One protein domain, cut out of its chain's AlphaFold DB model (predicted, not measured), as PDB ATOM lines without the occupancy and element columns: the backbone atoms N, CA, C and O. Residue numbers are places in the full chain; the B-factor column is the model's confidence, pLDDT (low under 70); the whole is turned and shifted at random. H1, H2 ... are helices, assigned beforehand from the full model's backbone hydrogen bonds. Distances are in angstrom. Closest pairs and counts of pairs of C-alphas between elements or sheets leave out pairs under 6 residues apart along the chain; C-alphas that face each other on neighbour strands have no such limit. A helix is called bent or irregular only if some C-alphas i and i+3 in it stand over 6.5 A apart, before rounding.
ATOM      1  N   HIS A   3     212.065 139.248  93.769       48.88
ATOM      2  CA  HIS A   3     211.064 138.976  92.726       48.88
ATOM      3  C   HIS A   3     210.830 140.178  91.788       48.88
ATOM      4  O   HIS A   3     210.499 140.004  90.620       48.88
ATOM      5  N   ASP A   4     211.103 141.398  92.264       58.50
ATOM      6  CA  ASP A   4     210.930 142.647  91.502       58.50
ATOM      7  C   ASP A   4     212.109 142.927  90.545       58.50
ATOM      8  O   ASP A   4     212.170 143.974  89.902       58.50
ATOM      9  N   GLY A   5     213.072 141.997  90.446       57.50
ATOM     10  CA  GLY A   5     214.237 142.091  89.559       57.50
ATOM     11  C   GLY A   5     215.344 143.036  90.040       57.50
ATOM     12  O   GLY A   5     216.278 143.299  89.287       57.50
ATOM     13  N   LEU A   6     215.254 143.532  91.279       55.59
ATOM     14  CA  LEU A   6     216.184 144.508  91.864       55.59
ATOM     15  C   LEU A   6     217.447 143.880  92.482       55.59
ATOM     16  O   LEU A   6     218.384 144.596  92.818       55.59
ATOM     17  N   LEU A   7     217.495 142.553  92.626       58.91
ATOM     18  CA  LEU A   7     218.627 141.806  93.189       58.91
ATOM     19  C   LEU A   7     219.059 140.667  92.243       58.91
ATOM     20  O   LEU A   7     218.244 140.215  91.434       58.91
ATOM     21  N   PRO A   8     220.318 140.186  92.321       58.22
ATOM     22  CA  PRO A   8     220.805 139.069  91.509       58.22
ATOM     23  C   PRO A   8     219.898 137.834  91.601       58.22
ATOM     24  O   PRO A   8     219.482 137.475  92.705       58.22
ATOM     25  N   PRO A   9     219.626 137.125  90.485       59.81
ATOM     26  CA  PRO A   9     218.683 135.997  90.445       59.81
ATOM     27  C   PRO A   9     219.094 134.818  91.343       59.81
ATOM     28  O   PRO A   9     218.284 133.940  91.629       59.81
ATOM     29  N   ILE A  10     220.337 134.813  91.833       61.22
ATOM     30  CA  ILE A  10     220.846 133.857  92.818       61.22
ATOM     31  C   ILE A  10     220.078 133.958  94.150       61.22
ATOM     32  O   ILE A  10     219.786 132.930  94.756       61.22
ATOM     33  N   PHE A  11     219.663 135.160  94.564       57.41
ATOM     34  CA  PHE A  11     218.894 135.382  95.801       57.41
ATOM     35  C   PHE A  11     217.402 135.036  95.666       57.41
ATOM     36  O   PHE A  11     216.688 134.978  96.666       57.41
ATOM     37  N   ALA A  12     216.935 134.805  94.435       57.97
ATOM     38  CA  ALA A  12     215.569 134.403  94.119       57.97
ATOM     39  C   ALA A  12     215.434 132.887  93.886       57.97
ATOM     40  O   ALA A  12     214.352 132.429  93.529       57.97
ATOM     41  N   ARG A  13     216.501 132.090  94.069       58.12
ATOM     42  CA  ARG A  13     216.392 130.626  94.001       58.12
ATOM     43  C   ARG A  13     215.711 130.100  95.260       58.12
ATOM     44  O   ARG A  13     216.331 129.926  96.308       58.12
ATOM     45  N   ILE A  14     214.417 129.861  95.124       61.16
ATOM     46  CA  ILE A  14     213.565 129.301  96.163       61.16
ATOM     47  C   ILE A  14     213.616 127.770  96.075       61.16
ATOM     48  O   ILE A  14     213.612 127.211  94.978       61.16
ATOM     49  N   HIS A  15     213.693 127.081  97.216       53.44
ATOM     50  CA  HIS A  15     213.573 125.621  97.243       53.44
ATOM     51  C   HIS A  15     212.118 125.195  96.969       53.44
ATOM     52  O   HIS A  15     211.193 125.791  97.517       53.44
ATOM     53  N   ALA A  16     211.920 124.163  96.139       54.59
ATOM     54  CA  ALA A  16     210.623 123.814  95.544       54.59
ATOM     55  C   ALA A  16     209.547 123.318  96.532       54.59
ATOM     56  O   ALA A  16     208.373 123.337  96.186       54.59
ATOM     57  N   GLN A  17     209.918 122.885  97.743       55.75
ATOM     58  CA  GLN A  17     208.959 122.372  98.738       55.75
ATOM     59  C   GLN A  17     208.694 123.319  99.915       55.75
ATOM     60  O   GLN A  17     207.607 123.301 100.478       55.75
ATOM     61  N   THR A  18     209.663 124.153 100.302       62.31
ATOM     62  CA  THR A  18     209.591 124.963 101.538       62.31
ATOM     63  C   THR A  18     209.436 126.459 101.259       62.31
ATOM     64  O   THR A  18     209.343 127.261 102.188       62.31
ATOM     65  N   THR A  19     209.468 126.855  99.981       66.81
ATOM     66  CA  THR A  19     209.357 128.246  99.505       66.81
ATOM     67  C   THR A  19     210.327 129.214 100.215       66.81
ATOM     68  O   THR A  19     210.144 130.429 100.221       66.81
ATOM     69  N   THR A  20     211.411 128.695 100.806       70.31
ATOM     70  CA  THR A  20     212.372 129.473 101.598       70.31
ATOM     71  C   THR A  20     213.650 129.733 100.789       70.31
ATOM     72  O   THR A  20     214.209 128.799 100.198       70.31
ATOM     73  N   PRO A  21     214.150 130.983 100.739       76.75
ATOM     74  CA  PRO A  21     215.382 131.337 100.035       76.75
ATOM     75  C   PRO A  21     216.618 130.954 100.870       76.75
ATOM     76  O   PRO A  21     217.258 131.795 101.501       76.75
ATOM     77  N   TRP A  22     216.952 129.662 100.888       79.19
ATOM     78  CA  TRP A  22     218.003 129.103 101.750       79.19
ATOM     79  C   TRP A  22     219.410 129.650 101.455       79.19
ATOM     80  O   TRP A  22     220.177 129.868 102.387       79.19
ATOM     81  N   ILE A  23     219.734 129.951 100.190       78.81
ATOM     82  CA  ILE A  23     221.029 130.551  99.815       78.81
ATOM     83  C   ILE A  23     221.193 131.942 100.440       78.81
ATOM     84  O   ILE A  23     222.247 132.249 100.990       78.81
ATOM     85  N   SER A  24     220.145 132.768 100.410       80.56
ATOM     86  CA  SER A  24     220.159 134.111 101.004       80.56
ATOM     87  C   SER A  24     220.368 134.048 102.515       80.56
ATOM     88  O   SER A  24     221.140 134.829 103.067       80.56
ATOM     89  N   ILE A  25     219.712 133.088 103.170       85.44
ATOM     90  CA  ILE A  25     219.821 132.868 104.615       85.44
ATOM     91  C   ILE A  25     221.226 132.383 104.978       85.44
ATOM     92  O   ILE A  25     221.816 132.913 105.912       85.44
ATOM     93  N   LEU A  26     221.784 131.427 104.232       87.62
ATOM     94  CA  LEU A  26     223.102 130.862 104.518       87.62
ATOM     95  C   LEU A  26     224.223 131.885 104.292       87.62
ATOM     96  O   LEU A  26     225.087 132.037 105.150       87.62
ATOM     97  N   ILE A  27     224.177 132.643 103.192       86.62
ATOM     98  CA  ILE A  27     225.146 133.717 102.924       86.62
ATOM     99  C   ILE A  27     225.061 134.800 104.005       86.62
ATOM    100  O   ILE A  27     226.084 135.187 104.566       86.62
ATOM    101  N   CYS A  28     223.849 135.269 104.322       87.75
ATOM    102  CA  CYS A  28     223.639 136.275 105.363       87.75
ATOM    103  C   CYS A  28     224.094 135.763 106.737       87.75
ATOM    104  O   CYS A  28     224.789 136.472 107.458       87.75
ATOM    105  N   GLY A  29     223.764 134.516 107.076       90.50
ATOM    106  CA  GLY A  29     224.122 133.880 108.340       90.50
ATOM    107  C   GLY A  29     225.629 133.715 108.515       90.50
ATOM    108  O   GLY A  29     226.155 134.099 109.555       90.50
ATOM    109  N   VAL A  30     226.340 133.223 107.495       93.62
ATOM    110  CA  VAL A  30     227.810 133.109 107.524       93.62
ATOM    111  C   VAL A  30     228.457 134.487 107.650       93.62
ATOM    112  O   VAL A  30     229.347 134.676 108.478       93.62
ATOM    113  N   PHE A  31     227.984 135.469 106.881       90.69
ATOM    114  CA  PHE A  31     228.487 136.839 106.960       90.69
ATOM    115  C   PHE A  31     228.270 137.446 108.355       90.69
ATOM    116  O   PHE A  31     229.196 138.009 108.936       90.69
ATOM    117  N   CYS A  32     227.075 137.270 108.922       90.19
ATOM    118  CA  CYS A  32     226.726 137.752 110.254       90.19
ATOM    119  C   CYS A  32     227.551 137.053 111.347       90.19
ATOM    120  O   CYS A  32     228.047 137.719 112.251       90.19
ATOM    121  N   ALA A  33     227.775 135.739 111.238       92.19
ATOM    122  CA  ALA A  33     228.586 134.975 112.186       92.19
ATOM    123  C   ALA A  33     230.047 135.454 112.218       92.19
ATOM    124  O   ALA A  33     230.606 135.652 113.296       92.19
ATOM    125  N   ILE A  34     230.645 135.703 111.048       91.88
ATOM    126  CA  ILE A  34     232.008 136.244 110.950       91.88
ATOM    127  C   ILE A  34     232.065 137.646 111.566       91.88
ATOM    128  O   ILE A  34     232.917 137.909 112.413       91.88
ATOM    129  N   PHE A  35     231.137 138.534 111.191       86.44
ATOM    130  CA  PHE A  35     231.094 139.907 111.706       86.44
ATOM    131  C   PHE A  35     230.827 139.978 113.214       86.44
ATOM    132  O   PHE A  35     231.409 140.818 113.900       86.44
ATOM    133  N   SER A  36     229.989 139.085 113.741       88.19
ATOM    134  CA  SER A  36     229.700 138.996 115.172       88.19
ATOM    135  C   SER A  36     230.897 138.503 115.987       88.19
ATOM    136  O   SER A  36     230.987 138.843 117.162       88.19
ATOM    137  N   GLY A  37     231.796 137.704 115.402       88.88
ATOM    138  CA  GLY A  37     232.991 137.206 116.090       88.88
ATOM    139  C   GLY A  37     234.132 138.226 116.182       88.88
ATOM    140  O   GLY A  37     234.933 138.161 117.109       88.88
ATOM    141  N   ILE A  38     234.209 139.169 115.238       89.06
ATOM    142  CA  ILE A  38     235.304 140.154 115.145       89.06
ATOM    143  C   ILE A  38     234.963 141.524 115.744       89.06
ATOM    144  O   ILE A  38     235.865 142.317 116.010       89.06
ATOM    145  N   CYS A  39     233.677 141.841 115.909       83.88
ATOM    146  CA  CYS A  39     233.220 143.179 116.272       83.88
ATOM    147  C   CYS A  39     232.724 143.210 117.730       83.88
ATOM    148  O   CYS A  39     231.953 142.334 118.125       83.88
ATOM    149  N   PRO A  40     233.123 144.201 118.548       87.19
ATOM    150  CA  PRO A  40     232.666 144.303 119.930       87.19
ATOM    151  C   PRO A  40     231.166 144.614 120.010       87.19
ATOM    152  O   PRO A  40     230.639 145.449 119.266       87.19
ATOM    153  N   VAL A  41     230.488 143.955 120.955       87.75
ATOM    154  CA  VAL A  41     229.027 144.014 121.141       87.75
ATOM    155  C   VAL A  41     228.504 145.427 121.405       87.75
ATOM    156  O   VAL A  41     227.413 145.761 120.948       87.75
ATOM    157  N   ASP A  42     229.296 146.284 122.050       84.44
ATOM    158  CA  ASP A  42     228.901 147.662 122.363       84.44
ATOM    159  C   ASP A  42     228.720 148.499 121.087       84.44
ATOM    160  O   ASP A  42     227.700 149.164 120.893       84.44
ATOM    161  N   ILE A  43     229.662 148.389 120.141       82.62
ATOM    162  CA  ILE A  43     229.614 149.125 118.866       82.62
ATOM    163  C   ILE A  43     228.467 148.606 117.988       82.62
ATOM    164  O   ILE A  43     227.789 149.389 117.312       82.62
ATOM    165  N   LEU A  44     228.229 147.289 118.004       84.31
ATOM    166  CA  LEU A  44     227.107 146.649 117.312       84.31
ATOM    167  C   LEU A  44     225.760 147.131 117.869       84.31
ATOM    168  O   LEU A  44     224.861 147.463 117.091       84.31
ATOM    169  N   GLY A  45     225.626 147.211 119.195       86.00
ATOM    170  CA  GLY A  45     224.415 147.668 119.876       86.00
ATOM    171  C   GLY A  45     224.095 149.135 119.590       86.00
ATOM    172  O   GLY A  45     222.959 149.461 119.226       86.00
ATOM    173  N   GLU A  46     225.097 150.013 119.661       85.31
ATOM    174  CA  GLU A  46     224.934 151.433 119.322       85.31
ATOM    175  C   GLU A  46     224.538 151.630 117.849       85.31
ATOM    176  O   GLU A  46     223.608 152.385 117.547       85.31
ATOM    177  N   THR A  47     225.200 150.915 116.931       85.69
ATOM    178  CA  THR A  47     224.939 151.003 115.480       85.69
ATOM    179  C   THR A  47     223.560 150.444 115.117       85.69
ATOM    180  O   THR A  47     222.844 151.004 114.282       85.69
ATOM    181  N   THR A  48     223.143 149.364 115.773       87.69
ATOM    182  CA  THR A  48     221.809 148.786 115.569       87.69
ATOM    183  C   THR A  48     220.731 149.739 116.083       87.69
ATOM    184  O   THR A  48     219.769 150.026 115.365       87.69
ATOM    185  N   SER A  49     220.921 150.308 117.274       89.25
ATOM    186  CA  SER A  49     219.963 151.238 117.883       89.25
ATOM    187  C   SER A  49     219.744 152.492 117.031       89.25
ATOM    188  O   SER A  49     218.596 152.870 116.787       89.25
ATOM    189  N   ILE A  50     220.812 153.111 116.504       87.44
ATOM    190  CA  ILE A  50     220.669 154.289 115.630       87.44
ATOM    191  C   ILE A  50     219.916 153.953 114.332       87.44
ATOM    192  O   ILE A  50     219.089 154.748 113.885       87.44
ATOM    193  N   SER A  51     220.129 152.762 113.756       87.88
ATOM    194  CA  SER A  51     219.427 152.336 112.536       87.88
ATOM    195  C   SER A  51     217.921 152.171 112.760       87.88
ATOM    196  O   SER A  51     217.112 152.611 111.936       87.88
ATOM    197  N   ALA A  52     217.535 151.619 113.913       90.44
ATOM    198  CA  ALA A  52     216.142 151.494 114.311       90.44
ATOM    199  C   ALA A  52     215.502 152.876 114.501       90.44
ATOM    200  O   ALA A  52     214.441 153.131 113.934       90.44
ATOM    201  N   LEU A  53     216.164 153.795 115.216       90.19
ATOM    202  CA  LEU A  53     215.660 155.160 115.428       90.19
ATOM    203  C   LEU A  53     215.438 155.908 114.107       90.19
ATOM    204  O   LEU A  53     214.384 156.515 113.916       90.19
ATOM    205  N   ILE A  54     216.383 155.820 113.167       88.06
ATOM    206  CA  ILE A  54     216.254 156.444 111.840       88.06
ATOM    207  C   ILE A  54     215.104 155.812 111.047       88.06
ATOM    208  O   ILE A  54     214.307 156.531 110.441       88.06
ATOM    209  N   THR A  55     214.970 154.484 111.090       91.56
ATOM    210  CA  THR A  55     213.865 153.767 110.436       91.56
ATOM    211  C   THR A  55     212.520 154.202 111.004       91.56
ATOM    212  O   THR A  55     211.601 154.492 110.240       91.56
ATOM    213  N   TYR A  56     212.399 154.328 112.327       91.12
ATOM    214  CA  TYR A  56     211.175 154.817 112.954       91.12
ATOM    215  C   TYR A  56     210.847 156.242 112.518       91.12
ATOM    216  O   TYR A  56     209.703 156.503 112.153       91.12
ATOM    217  N   ILE A  57     211.818 157.159 112.489       89.62
ATOM    218  CA  ILE A  57     211.598 158.522 111.975       89.62
ATOM    219  C   ILE A  57     211.071 158.467 110.531       89.62
ATOM    220  O   ILE A  57     210.071 159.114 110.213       89.62
ATOM    221  N   PHE A  58     211.679 157.644 109.672       90.50
ATOM    222  CA  PHE A  58     211.249 157.489 108.283       90.50
ATOM    223  C   PHE A  58     209.834 156.908 108.161       90.50
ATOM    224  O   PHE A  58     209.040 157.392 107.355       90.50
ATOM    225  N   VAL A  59     209.477 155.917 108.983       90.56
ATOM    226  CA  VAL A  59     208.127 155.333 109.023       90.56
ATOM    227  C   VAL A  59     207.094 156.375 109.447       90.56
ATOM    228  O   VAL A  59     206.058 156.496 108.794       90.56
ATOM    229  N   HIS A  60     207.369 157.175 110.480       89.31
ATOM    230  CA  HIS A  60     206.452 158.233 110.908       89.31
ATOM    231  C   HIS A  60     206.221 159.275 109.804       89.31
ATOM    232  O   HIS A  60     205.071 159.622 109.524       89.31
ATOM    233  N   ILE A  61     207.287 159.713 109.124       88.88
ATOM    234  CA  ILE A  61     207.187 160.608 107.961       88.88
ATOM    235  C   ILE A  61     206.387 159.937 106.840       88.88
ATOM    236  O   ILE A  61     205.475 160.544 106.286       88.88
ATOM    237  N   THR A  62     206.671 158.669 106.541       89.25
ATOM    238  CA  THR A  62     205.979 157.898 105.497       89.25
ATOM    239  C   THR A  62     204.481 157.809 105.772       89.25
ATOM    240  O   THR A  62     203.677 158.005 104.864       89.25
ATOM    241  N   VAL A  63     204.074 157.580 107.023       85.12
ATOM    242  CA  VAL A  63     202.657 157.562 107.416       85.12
ATOM    243  C   VAL A  63     202.003 158.929 107.200       85.12
ATOM    244  O   VAL A  63     200.867 158.986 106.719       85.12
ATOM    245  N   ILE A  64     202.700 160.025 107.519       84.38
ATOM    246  CA  ILE A  64     202.217 161.394 107.276       84.38
ATOM    247  C   ILE A  64     202.057 161.647 105.769       84.38
ATOM    248  O   ILE A  64     200.995 162.096 105.334       84.38
ATOM    249  N   VAL A  65     203.062 161.290 104.964       85.81
ATOM    250  CA  VAL A  65     203.036 161.438 103.500       85.81
ATOM    251  C   VAL A  65     201.914 160.607 102.885       85.81
ATOM    252  O   VAL A  65     201.108 161.135 102.126       85.81
ATOM    253  N   MET A  66     201.774 159.334 103.265       82.19
ATOM    254  CA  MET A  66     200.707 158.461 102.763       82.19
ATOM    255  C   MET A  66     199.318 159.018 103.095       82.19
ATOM    256  O   MET A  66     198.386 158.885 102.301       82.19
ATOM    257  N   ARG A  67     199.161 159.657 104.261       78.06
ATOM    258  CA  ARG A  67     197.919 160.350 104.631       78.06
ATOM    259  C   ARG A  67     197.654 161.591 103.789       78.06
ATOM    260  O   ARG A  67     196.486 161.915 103.608       78.06
ATOM    261  N   TYR A  68     198.688 162.263 103.291       76.06
ATOM    262  CA  TYR A  68     198.532 163.417 102.409       76.06
ATOM    263  C   TYR A  68     198.242 163.002 100.961       76.06
ATOM    264  O   TYR A  68     197.352 163.569 100.336       76.06
ATOM    265  N   THR A  69     198.941 161.987 100.444       80.25
ATOM    266  CA  THR A  69     198.808 161.531  99.051       80.25
ATOM    267  C   THR A  69     197.532 160.724  98.805       80.25
ATOM    268  O   THR A  69     196.911 160.879  97.761       80.25
ATOM    269  N   HIS A  70     197.109 159.882  99.752       73.38
ATOM    270  CA  HIS A  70     195.955 158.992  99.578       73.38
ATOM    271  C   HIS A  70     194.887 159.281 100.639       73.38
ATOM    272  O   HIS A  70     194.716 158.535 101.615       73.38
ATOM    273  N   ARG A  71     194.197 160.414 100.458       64.94
ATOM    274  CA  ARG A  71     193.141 160.887 101.371       64.94
ATOM    275  C   ARG A  71     191.835 160.091 101.243       64.94
ATOM    276  O   ARG A  71     191.196 159.885 102.266       64.94
ATOM    277  N   ASP A  72     191.515 159.575 100.055       66.06
ATOM    278  CA  ASP A  72     190.245 158.883  99.747       66.06
ATOM    279  C   ASP A  72     190.231 157.361  99.996       66.06
ATOM    280  O   ASP A  72     189.258 156.678  99.683       66.06
ATOM    281  N   MET A  73     191.288 156.782 100.579       70.38
ATOM    282  CA  MET A  73     191.270 155.354 100.919       70.38
ATOM    283  C   MET A  73     190.383 155.095 102.143       70.38
ATOM    284  O   MET A  73     190.620 155.664 103.211       70.38
ATOM    285  N   GLN A  74     189.406 154.190 102.015       62.59
ATOM    286  CA  GLN A  74     188.572 153.738 103.131       62.59
ATOM    287  C   GLN A  74     189.443 153.018 104.173       62.59
ATOM    288  O   GLN A  74     190.035 151.976 103.898       62.59
ATOM    289  N   ARG A  75     189.563 153.597 105.375       71.88
ATOM    290  CA  ARG A  75     190.381 153.049 106.470       71.88
ATOM    291  C   ARG A  75     189.474 152.333 107.478       71.88
ATOM    292  O   ARG A  75     188.807 153.031 108.240       71.88
ATOM    293  N   PRO A  76     189.466 150.985 107.522       71.06
ATOM    294  CA  PRO A  76     188.626 150.220 108.450       71.06
ATOM    295  C   PRO A  76     189.067 150.360 109.917       71.06
ATOM    296  O   PRO A  76     188.266 150.155 110.820       71.06
ATOM    297  N   PHE A  77     190.321 150.757 110.163       71.75
ATOM    298  CA  PHE A  77     190.833 151.080 111.494       71.75
ATOM    299  C   PHE A  77     191.241 152.555 111.557       71.75
ATOM    300  O   PHE A  77     192.173 152.991 110.871       71.75
ATOM    301  N   GLN A  78     190.537 153.332 112.380       64.38
ATOM    302  CA  GLN A  78     190.827 154.740 112.632       64.38
ATOM    303  C   GLN A  78     191.259 154.919 114.084       64.38
ATOM    304  O   GLN A  78     190.612 154.444 115.010       64.38
ATOM    305  N   VAL A  79     192.380 155.608 114.276       69.88
ATOM    306  CA  VAL A  79     192.906 155.908 115.606       69.88
ATOM    307  C   VAL A  79     192.092 157.039 116.251       69.88
ATOM    308  O   VAL A  79     191.995 158.113 115.648       69.88
ATOM    309  N   PRO A  80     191.545 156.840 117.466       64.94
ATOM    310  CA  PRO A  80     190.585 157.764 118.077       64.94
ATOM    311  C   PRO A  80     191.177 159.133 118.461       64.94
ATOM    312  O   PRO A  80     190.440 160.104 118.567       64.94
ATOM    313  N   PHE A  81     192.503 159.251 118.611       63.19
ATOM    314  CA  PHE A  81     193.173 160.456 119.137       63.19
ATOM    315  C   PHE A  81     193.861 161.335 118.083       63.19
ATOM    316  O   PHE A  81     194.807 162.061 118.376       63.19
ATOM    317  N   GLY A  82     193.388 161.294 116.839       66.56
ATOM    318  CA  GLY A  82     193.922 162.143 115.781       66.56
ATOM    319  C   GLY A  82     195.086 161.483 115.048       66.56
ATOM    320  O   GLY A  82     196.162 161.196 115.568       66.56
ATOM    321  N   SER A  83     194.858 161.286 113.759       68.06
ATOM    322  CA  SER A  83     195.744 160.608 112.816       68.06
ATOM    323  C   SER A  83     197.144 161.230 112.638       68.06
ATOM    324  O   SER A  83     198.008 160.601 112.028       68.06
ATOM    325  N   TRP A  84     197.358 162.440 113.160       70.88
ATOM    326  CA  TRP A  84     198.609 163.206 113.103       70.88
ATOM    327  C   TRP A  84     199.354 163.288 114.443       70.88
ATOM    328  O   TRP A  84     200.554 163.555 114.454       70.88
ATOM    329  N   LEU A  85     198.680 163.032 115.567       78.06
ATOM    330  CA  LEU A  85     199.274 163.192 116.894       78.06
ATOM    331  C   LEU A  85     200.207 162.021 117.237       78.06
ATOM    332  O   LEU A  85     201.305 162.206 117.752       78.06
ATOM    333  N   ILE A  86     199.804 160.802 116.876       83.06
ATOM    334  CA  ILE A  86     200.573 159.587 117.177       83.06
ATOM    335  C   ILE A  86     201.928 159.584 116.446       83.06
ATOM    336  O   ILE A  86     202.946 159.366 117.107       83.06
ATOM    337  N   PRO A  87     202.010 159.892 115.130       82.44
ATOM    338  CA  PRO A  87     203.299 159.913 114.450       82.44
ATOM    339  C   PRO A  87     204.222 161.045 114.905       82.44
ATOM    340  O   PRO A  87     205.441 160.876 114.911       82.44
ATOM    341  N   THR A  88     203.667 162.194 115.296       84.56
ATOM    342  CA  THR A  88     204.464 163.346 115.746       84.56
ATOM    343  C   THR A  88     205.052 163.118 117.135       84.56
ATOM    344  O   THR A  88     206.248 163.344 117.315       84.56
ATOM    345  N   ILE A  89     204.275 162.579 118.081       88.81
ATOM    346  CA  ILE A  89     204.787 162.181 119.404       88.81
ATOM    347  C   ILE A  89     205.843 161.076 119.261       88.81
ATOM    348  O   ILE A  89     206.909 161.173 119.868       88.81
ATOM    349  N   GLY A  90     205.594 160.067 118.417       85.50
ATOM    350  CA  GLY A  90     206.559 158.995 118.148       85.50
ATOM    351  C   GLY A  90     207.872 159.513 117.556       85.50
ATOM    352  O   GLY A  90     208.954 159.125 117.999       85.50
ATOM    353  N   THR A  91     207.792 160.460 116.617       86.56
ATOM    354  CA  THR A  91     208.972 161.125 116.042       86.56
ATOM    355  C   THR A  91     209.729 161.928 117.097       86.56
ATOM    356  O   THR A  91     210.948 161.809 117.195       86.56
ATOM    357  N   LEU A  92     209.022 162.709 117.921       89.69
ATOM    358  CA  LEU A  92     209.632 163.516 118.978       89.69
ATOM    359  C   LEU A  92     210.357 162.638 120.005       89.69
ATOM    360  O   LEU A  92     211.491 162.939 120.375       89.69
ATOM    361  N   LEU A  93     209.743 161.521 120.405       89.31
ATOM    362  CA  LEU A  93     210.352 160.546 121.305       89.31
ATOM    363  C   LEU A  93     211.613 159.924 120.685       89.31
ATOM    364  O   LEU A  93     212.659 159.903 121.329       89.31
ATOM    365  N   CYS A  94     211.560 159.500 119.418       86.69
ATOM    366  CA  CYS A  94     212.735 158.963 118.719       86.69
ATOM    367  C   CYS A  94     213.883 159.985 118.645       86.69
ATOM    368  O   CYS A  94     215.039 159.630 118.868       86.69
ATOM    369  N   ILE A  95     213.574 161.261 118.387       85.81
ATOM    370  CA  ILE A  95     214.567 162.347 118.356       85.81
ATOM    371  C   ILE A  95     215.186 162.572 119.741       85.81
ATOM    372  O   ILE A  95     216.394 162.800 119.840       85.81
ATOM    373  N   LEU A  96     214.388 162.504 120.810       88.00
ATOM    374  CA  LEU A  96     214.888 162.618 122.181       88.00
ATOM    375  C   LEU A  96     215.856 161.481 122.522       88.00
ATOM    376  O   LEU A  96     216.939 161.754 123.036       88.00
ATOM    377  N   LEU A  97     215.517 160.236 122.171       83.50
ATOM    378  CA  LEU A  97     216.396 159.078 122.372       83.50
ATOM    379  C   LEU A  97     217.695 159.199 121.561       83.50
ATOM    380  O   LEU A  97     218.766 158.837 122.043       83.50
ATOM    381  N   MET A  98     217.629 159.777 120.359       82.62
ATOM    382  CA  MET A  98     218.801 159.959 119.500       82.62
ATOM    383  C   MET A  98     219.834 160.936 120.086       82.62
ATOM    384  O   MET A  98     221.024 160.799 119.811       82.62
ATOM    385  N   LYS A  99     219.418 161.891 120.933       79.62
ATOM    386  CA  LYS A  99     220.345 162.818 121.613       79.62
ATOM    387  C   LYS A  99     221.253 162.131 122.637       79.62
ATOM    388  O   LYS A  99     222.294 162.693 122.965       79.62
ATOM    389  N   GLY A 100     220.873 160.951 123.130       74.25
ATOM    390  CA  GLY A 100     221.664 160.173 124.088       74.25
ATOM    391  C   GLY A 100     222.792 159.347 123.463       74.25
ATOM    392  O   GLY A 100     223.565 158.747 124.200       74.25
ATOM    393  N   ILE A 101     222.896 159.296 122.129       74.94
ATOM    394  CA  ILE A 101     223.835 158.426 121.407       74.94
ATOM    395  C   ILE A 101     225.051 159.220 120.901       74.94
ATOM    396  O   ILE A 101     224.942 160.360 120.443       74.94
ATOM    397  N   THR A 102     226.228 158.592 120.954       71.69
ATOM    398  CA  THR A 102     227.504 159.131 120.467       71.69
ATOM    399  C   THR A 102     227.431 159.560 118.994       71.69
ATOM    400  O   THR A 102     227.069 158.787 118.107       71.69
ATOM    401  N   LYS A 103     227.868 160.793 118.688       67.69
ATOM    402  CA  LYS A 103     227.861 161.353 117.316       67.69
ATOM    403  C   LYS A 103     228.715 160.554 116.319       67.69
ATOM    404  O   LYS A 103     228.401 160.522 115.132       67.69
ATOM    405  N   ALA A 104     229.771 159.887 116.791       67.12
ATOM    406  CA  ALA A 104     230.653 159.056 115.967       67.12
ATOM    407  C   ALA A 104     229.926 157.855 115.322       67.12
ATOM    408  O   ALA A 104     230.318 157.398 114.246       67.12
ATOM    409  N   THR A 105     228.841 157.375 115.933       73.56
ATOM    410  CA  THR A 105     228.035 156.248 115.435       73.56
ATOM    411  C   THR A 105     227.234 156.640 114.187       73.56
ATOM    412  O   THR A 105     227.075 155.837 113.268       73.56
ATOM    413  N   GLY A 106     226.836 157.913 114.077       73.69
ATOM    414  CA  GLY A 106     226.153 158.443 112.893       73.69
ATOM    415  C   GLY A 106     227.005 158.395 111.622       73.69
ATOM    416  O   GLY A 106     226.498 158.055 110.556       73.69
ATOM    417  N   PHE A 107     228.310 158.664 111.727       79.69
ATOM    418  CA  PHE A 107     229.207 158.639 110.566       79.69
ATOM    419  C   PHE A 107     229.358 157.226 109.984       79.69
ATOM    420  O   PHE A 107     229.256 157.042 108.774       79.69
ATOM    421  N   ARG A 108     229.517 156.214 110.847       81.06
ATOM    422  CA  ARG A 108     229.586 154.795 110.452       81.06
ATOM    423  C   ARG A 108     228.333 154.353 109.691       81.06
ATOM    424  O   ARG A 108     228.438 153.707 108.651       81.06
ATOM    425  N   PHE A 109     227.159 154.745 110.184       80.62
ATOM    426  CA  PHE A 109     225.880 154.462 109.535       80.62
ATOM    427  C   PHE A 109     225.771 155.123 108.155       80.62
ATOM    428  O   PHE A 109     225.345 154.487 107.191       80.62
ATOM    429  N   LEU A 110     226.206 156.380 108.038       84.75
ATOM    430  CA  LEU A 110     226.162 157.118 106.778       84.75
ATOM    431  C   LEU A 110     227.080 156.494 105.717       84.75
ATOM    432  O   LEU A 110     226.676 156.361 104.563       84.75
ATOM    433  N   VAL A 111     228.272 156.039 106.119       87.69
ATOM    434  CA  VAL A 111     229.187 155.277 105.253       87.69
ATOM    435  C   VAL A 111     228.540 153.970 104.787       87.69
ATOM    436  O   VAL A 111     228.625 153.638 103.606       87.69
ATOM    437  N   TRP A 112     227.849 153.250 105.674       83.88
ATOM    438  CA  TRP A 112     227.169 152.001 105.316       83.88
ATOM    439  C   TRP A 112     226.015 152.219 104.329       83.88
ATOM    440  O   TRP A 112     225.892 151.481 103.350       83.88
ATOM    441  N   ILE A 113     225.203 153.263 104.530       84.44
ATOM    442  CA  ILE A 113     224.161 153.654 103.567       84.44
ATOM    443  C   ILE A 113     224.777 154.046 102.227       84.44
ATOM    444  O   ILE A 113     224.287 153.608 101.188       84.44
ATOM    445  N   ALA A 114     225.845 154.847 102.230       88.06
ATOM    446  CA  ALA A 114     226.518 155.247 101.000       88.06
ATOM    447  C   ALA A 114     227.037 154.022 100.232       88.06
ATOM    448  O   ALA A 114     226.811 153.914  99.027       88.06
ATOM    449  N   LEU A 115     227.642 153.059 100.934       88.69
ATOM    450  CA  LEU A 115     228.091 151.797 100.349       88.69
ATOM    451  C   LEU A 115     226.919 151.001  99.752       88.69
ATOM    452  O   LEU A 115     226.994 150.559  98.605       88.69
ATOM    453  N   GLY A 116     225.813 150.875 100.493       84.44
ATOM    454  CA  GLY A 116     224.587 150.233 100.017       84.44
ATOM    455  C   GLY A 116     224.023 150.900  98.761       84.44
ATOM    456  O   GLY A 116     223.689 150.205  97.800       84.44
ATOM    457  N   GLN A 117     224.003 152.236  98.714       81.00
ATOM    458  CA  GLN A 117     223.546 152.974  97.537       81.00
ATOM    459  C   GLN A 117     224.482 152.838  96.347       81.00
ATOM    460  O   GLN A 117     223.987 152.729  95.232       81.00
ATOM    461  N   ILE A 118     225.797 152.790  96.546       85.38
ATOM    462  CA  ILE A 118     226.749 152.551  95.453       85.38
ATOM    463  C   ILE A 118     226.511 151.168  94.842       85.38
ATOM    464  O   ILE A 118     226.410 151.050  93.619       85.38
ATOM    465  N   ILE A 119     226.359 150.132  95.672       81.81
ATOM    466  CA  ILE A 119     226.078 148.763  95.210       81.81
ATOM    467  C   ILE A 119     224.723 148.713  94.491       81.81
ATOM    468  O   ILE A 119     224.624 148.173  93.385       81.81
ATOM    469  N   TYR A 120     223.688 149.314  95.085       73.94
ATOM    470  CA  TYR A 120     222.348 149.361  94.507       73.94
ATOM    471  C   TYR A 120     222.312 150.130  93.186       73.94
ATOM    472  O   TYR A 120     221.708 149.656  92.232       73.94
ATOM    473  N   PHE A 121     222.962 151.291  93.090       74.69
ATOM    474  CA  PHE A 121     222.975 152.096  91.869       74.69
ATOM    475  C   PHE A 121     223.779 151.403  90.765       74.69
ATOM    476  O   PHE A 121     223.323 151.337  89.627       74.69
ATOM    477  N   SER A 122     224.916 150.791  91.110       74.25
ATOM    478  CA  SER A 122     225.746 150.046  90.153       74.25
ATOM    479  C   SER A 122     225.005 148.849  89.545       74.25
ATOM    480  O   SER A 122     225.109 148.604  88.345       74.25
ATOM    481  N   TYR A 123     224.224 148.113  90.343       66.81
ATOM    482  CA  TYR A 123     223.481 146.942  89.865       66.81
ATOM    483  C   TYR A 123     222.090 147.299  89.298       66.81
ATOM    484  O   TYR A 123     221.706 146.855  88.212       66.81
ATOM    485  N   GLY A 124     221.334 148.135  90.010       59.84
ATOM    486  CA  GLY A 124     219.954 148.514  89.702       59.84
ATOM    487  C   GLY A 124     219.811 149.403  88.466       59.84
ATOM    488  O   GLY A 124     218.828 149.261  87.735       59.84
ATOM    489  N   PHE A 125     220.801 150.257  88.168       59.81
ATOM    490  CA  PHE A 125     220.776 151.087  86.956       59.81
ATOM    491  C   PHE A 125     220.917 150.248  85.677       59.81
ATOM    492  O   PHE A 125     220.370 150.606  84.636       59.81
ATOM    493  N   TRP A 126     221.591 149.094  85.754       53.09
ATOM    494  CA  TRP A 126     221.866 148.259  84.583       53.09
ATOM    495  C   TRP A 126     220.810 147.166  84.335       53.09
ATOM    496  O   TRP A 126     220.686 146.677  83.215       53.09
ATOM    497  N   HIS A 127     220.011 146.799  85.346       56.03
ATOM    498  CA  HIS A 127     219.088 145.651  85.280       56.03
ATOM    499  C   HIS A 127     217.592 145.969  85.474       56.03
ATOM    500  O   HIS A 127     216.790 145.035  85.547       56.03
ATOM    501  N   SER A 128     217.172 147.243  85.506       48.59
ATOM    502  CA  SER A 128     215.756 147.607  85.703       48.59
ATOM    503  C   SER A 128     214.830 147.033  84.610       48.59
ATOM    504  O   SER A 128     214.672 147.567  83.509       48.59
ATOM    505  N   LYS A 129     214.182 145.908  84.935       53.94
ATOM    506  CA  LYS A 129     213.204 145.192  84.098       53.94
ATOM    507  C   LYS A 129     211.804 145.821  84.104       53.94
ATOM    508  O   LYS A 129     210.936 145.332  83.382       53.94
ATOM    509  N   GLN A 130     211.579 146.929  84.813       53.78
ATOM    510  CA  GLN A 130     210.277 147.619  84.819       53.78
ATOM    511  C   GLN A 130     209.875 148.140  83.425       53.78
ATOM    512  O   GLN A 130     208.692 148.200  83.100       53.78
TER     513      GLN A 130
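Overview. This is residues 3 to 130 of the 174 residues of the protein "Hypothetical protein" of Rotaria sp. Silwood2 (UniProt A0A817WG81). The domain is an open V of long helices: one arm is a helical hairpin of H3 and H4, and the other is H5, whose first turns meet the first turns of H3 at the point of the V. H2 joins on at that same end through its tight link to H3 and stands apart from H5, with short H1 near the other end of H2. The printed part has 128 residues with five named helices, in the order H1, H2, H3, H4, H5, and no named strand; the class is all helix. The whole is loose, with a radius of gyration of the C-alphas of 19.3 A and spans of 45 by 40 by 32 A.

Arrangement. The longest helix, H3, residues 41 to 69, touches H4, residues 85 to 98. They form a helical hairpin with a shallow tilt of 24 degrees, opposite ways; their closest C-alphas, those of His 60 and Pro 87, are 5.0 A apart. H3 also touches H5, residues 103 to 127, with residues 46 to 51 of H3 and 105 to 109 of H5 alone. Their closest C-alphas, those of Thr 47 and Thr 105, are 6.1 A apart, and the two run the same way at a steep tilt of 61 degrees. H4 and H5 are apart. H2, residues 22 to 38, and H3 meet only through their link; H2 is apart from H4 and H5. H1, residues 9 to 12, and H2 only just touch, with 3 pairs of C-alphas within 8 A, and H2 does so with residues 23 to 24 alone; the closest C-alphas are those of Phe 11 and Ser 24, 5.5 A apart. In H2, H3 and H4 every O i to N i+4 pair is within hydrogen-bond range, in H5 18 of 21 are, and H1 is too short for such a pair.

Along the chain. H3 is 41.3 A long, from C-alpha 41 at (229.027, 144.014, 121.141) to C-alpha 69 at (198.808, 161.531, 99.051). H5 is 36.7 A long and ends with C-alpha 127 at (219.088, 145.651, 85.280); it is neither bent nor irregular, but only just: C-alphas 122 and 125 are 6.0 A apart. H2 measures 24.5 A, H4 20.0 A and H1 5.1 A, which begins with C-alpha 9 at (218.683, 135.997, 90.445).

Size, cuts and confidence. The two C-alphas farthest apart, those of Ile 38 and Asp 72, are 51.2 A apart. The printed part has no cut. The link from H3 to H4 is long, 15 residues, and residues 68 to 82 stand free. The mean pLDDT of the printed part is 77.1; 36 residues are under 70, among them residues 3 to 19 and 123 to 130.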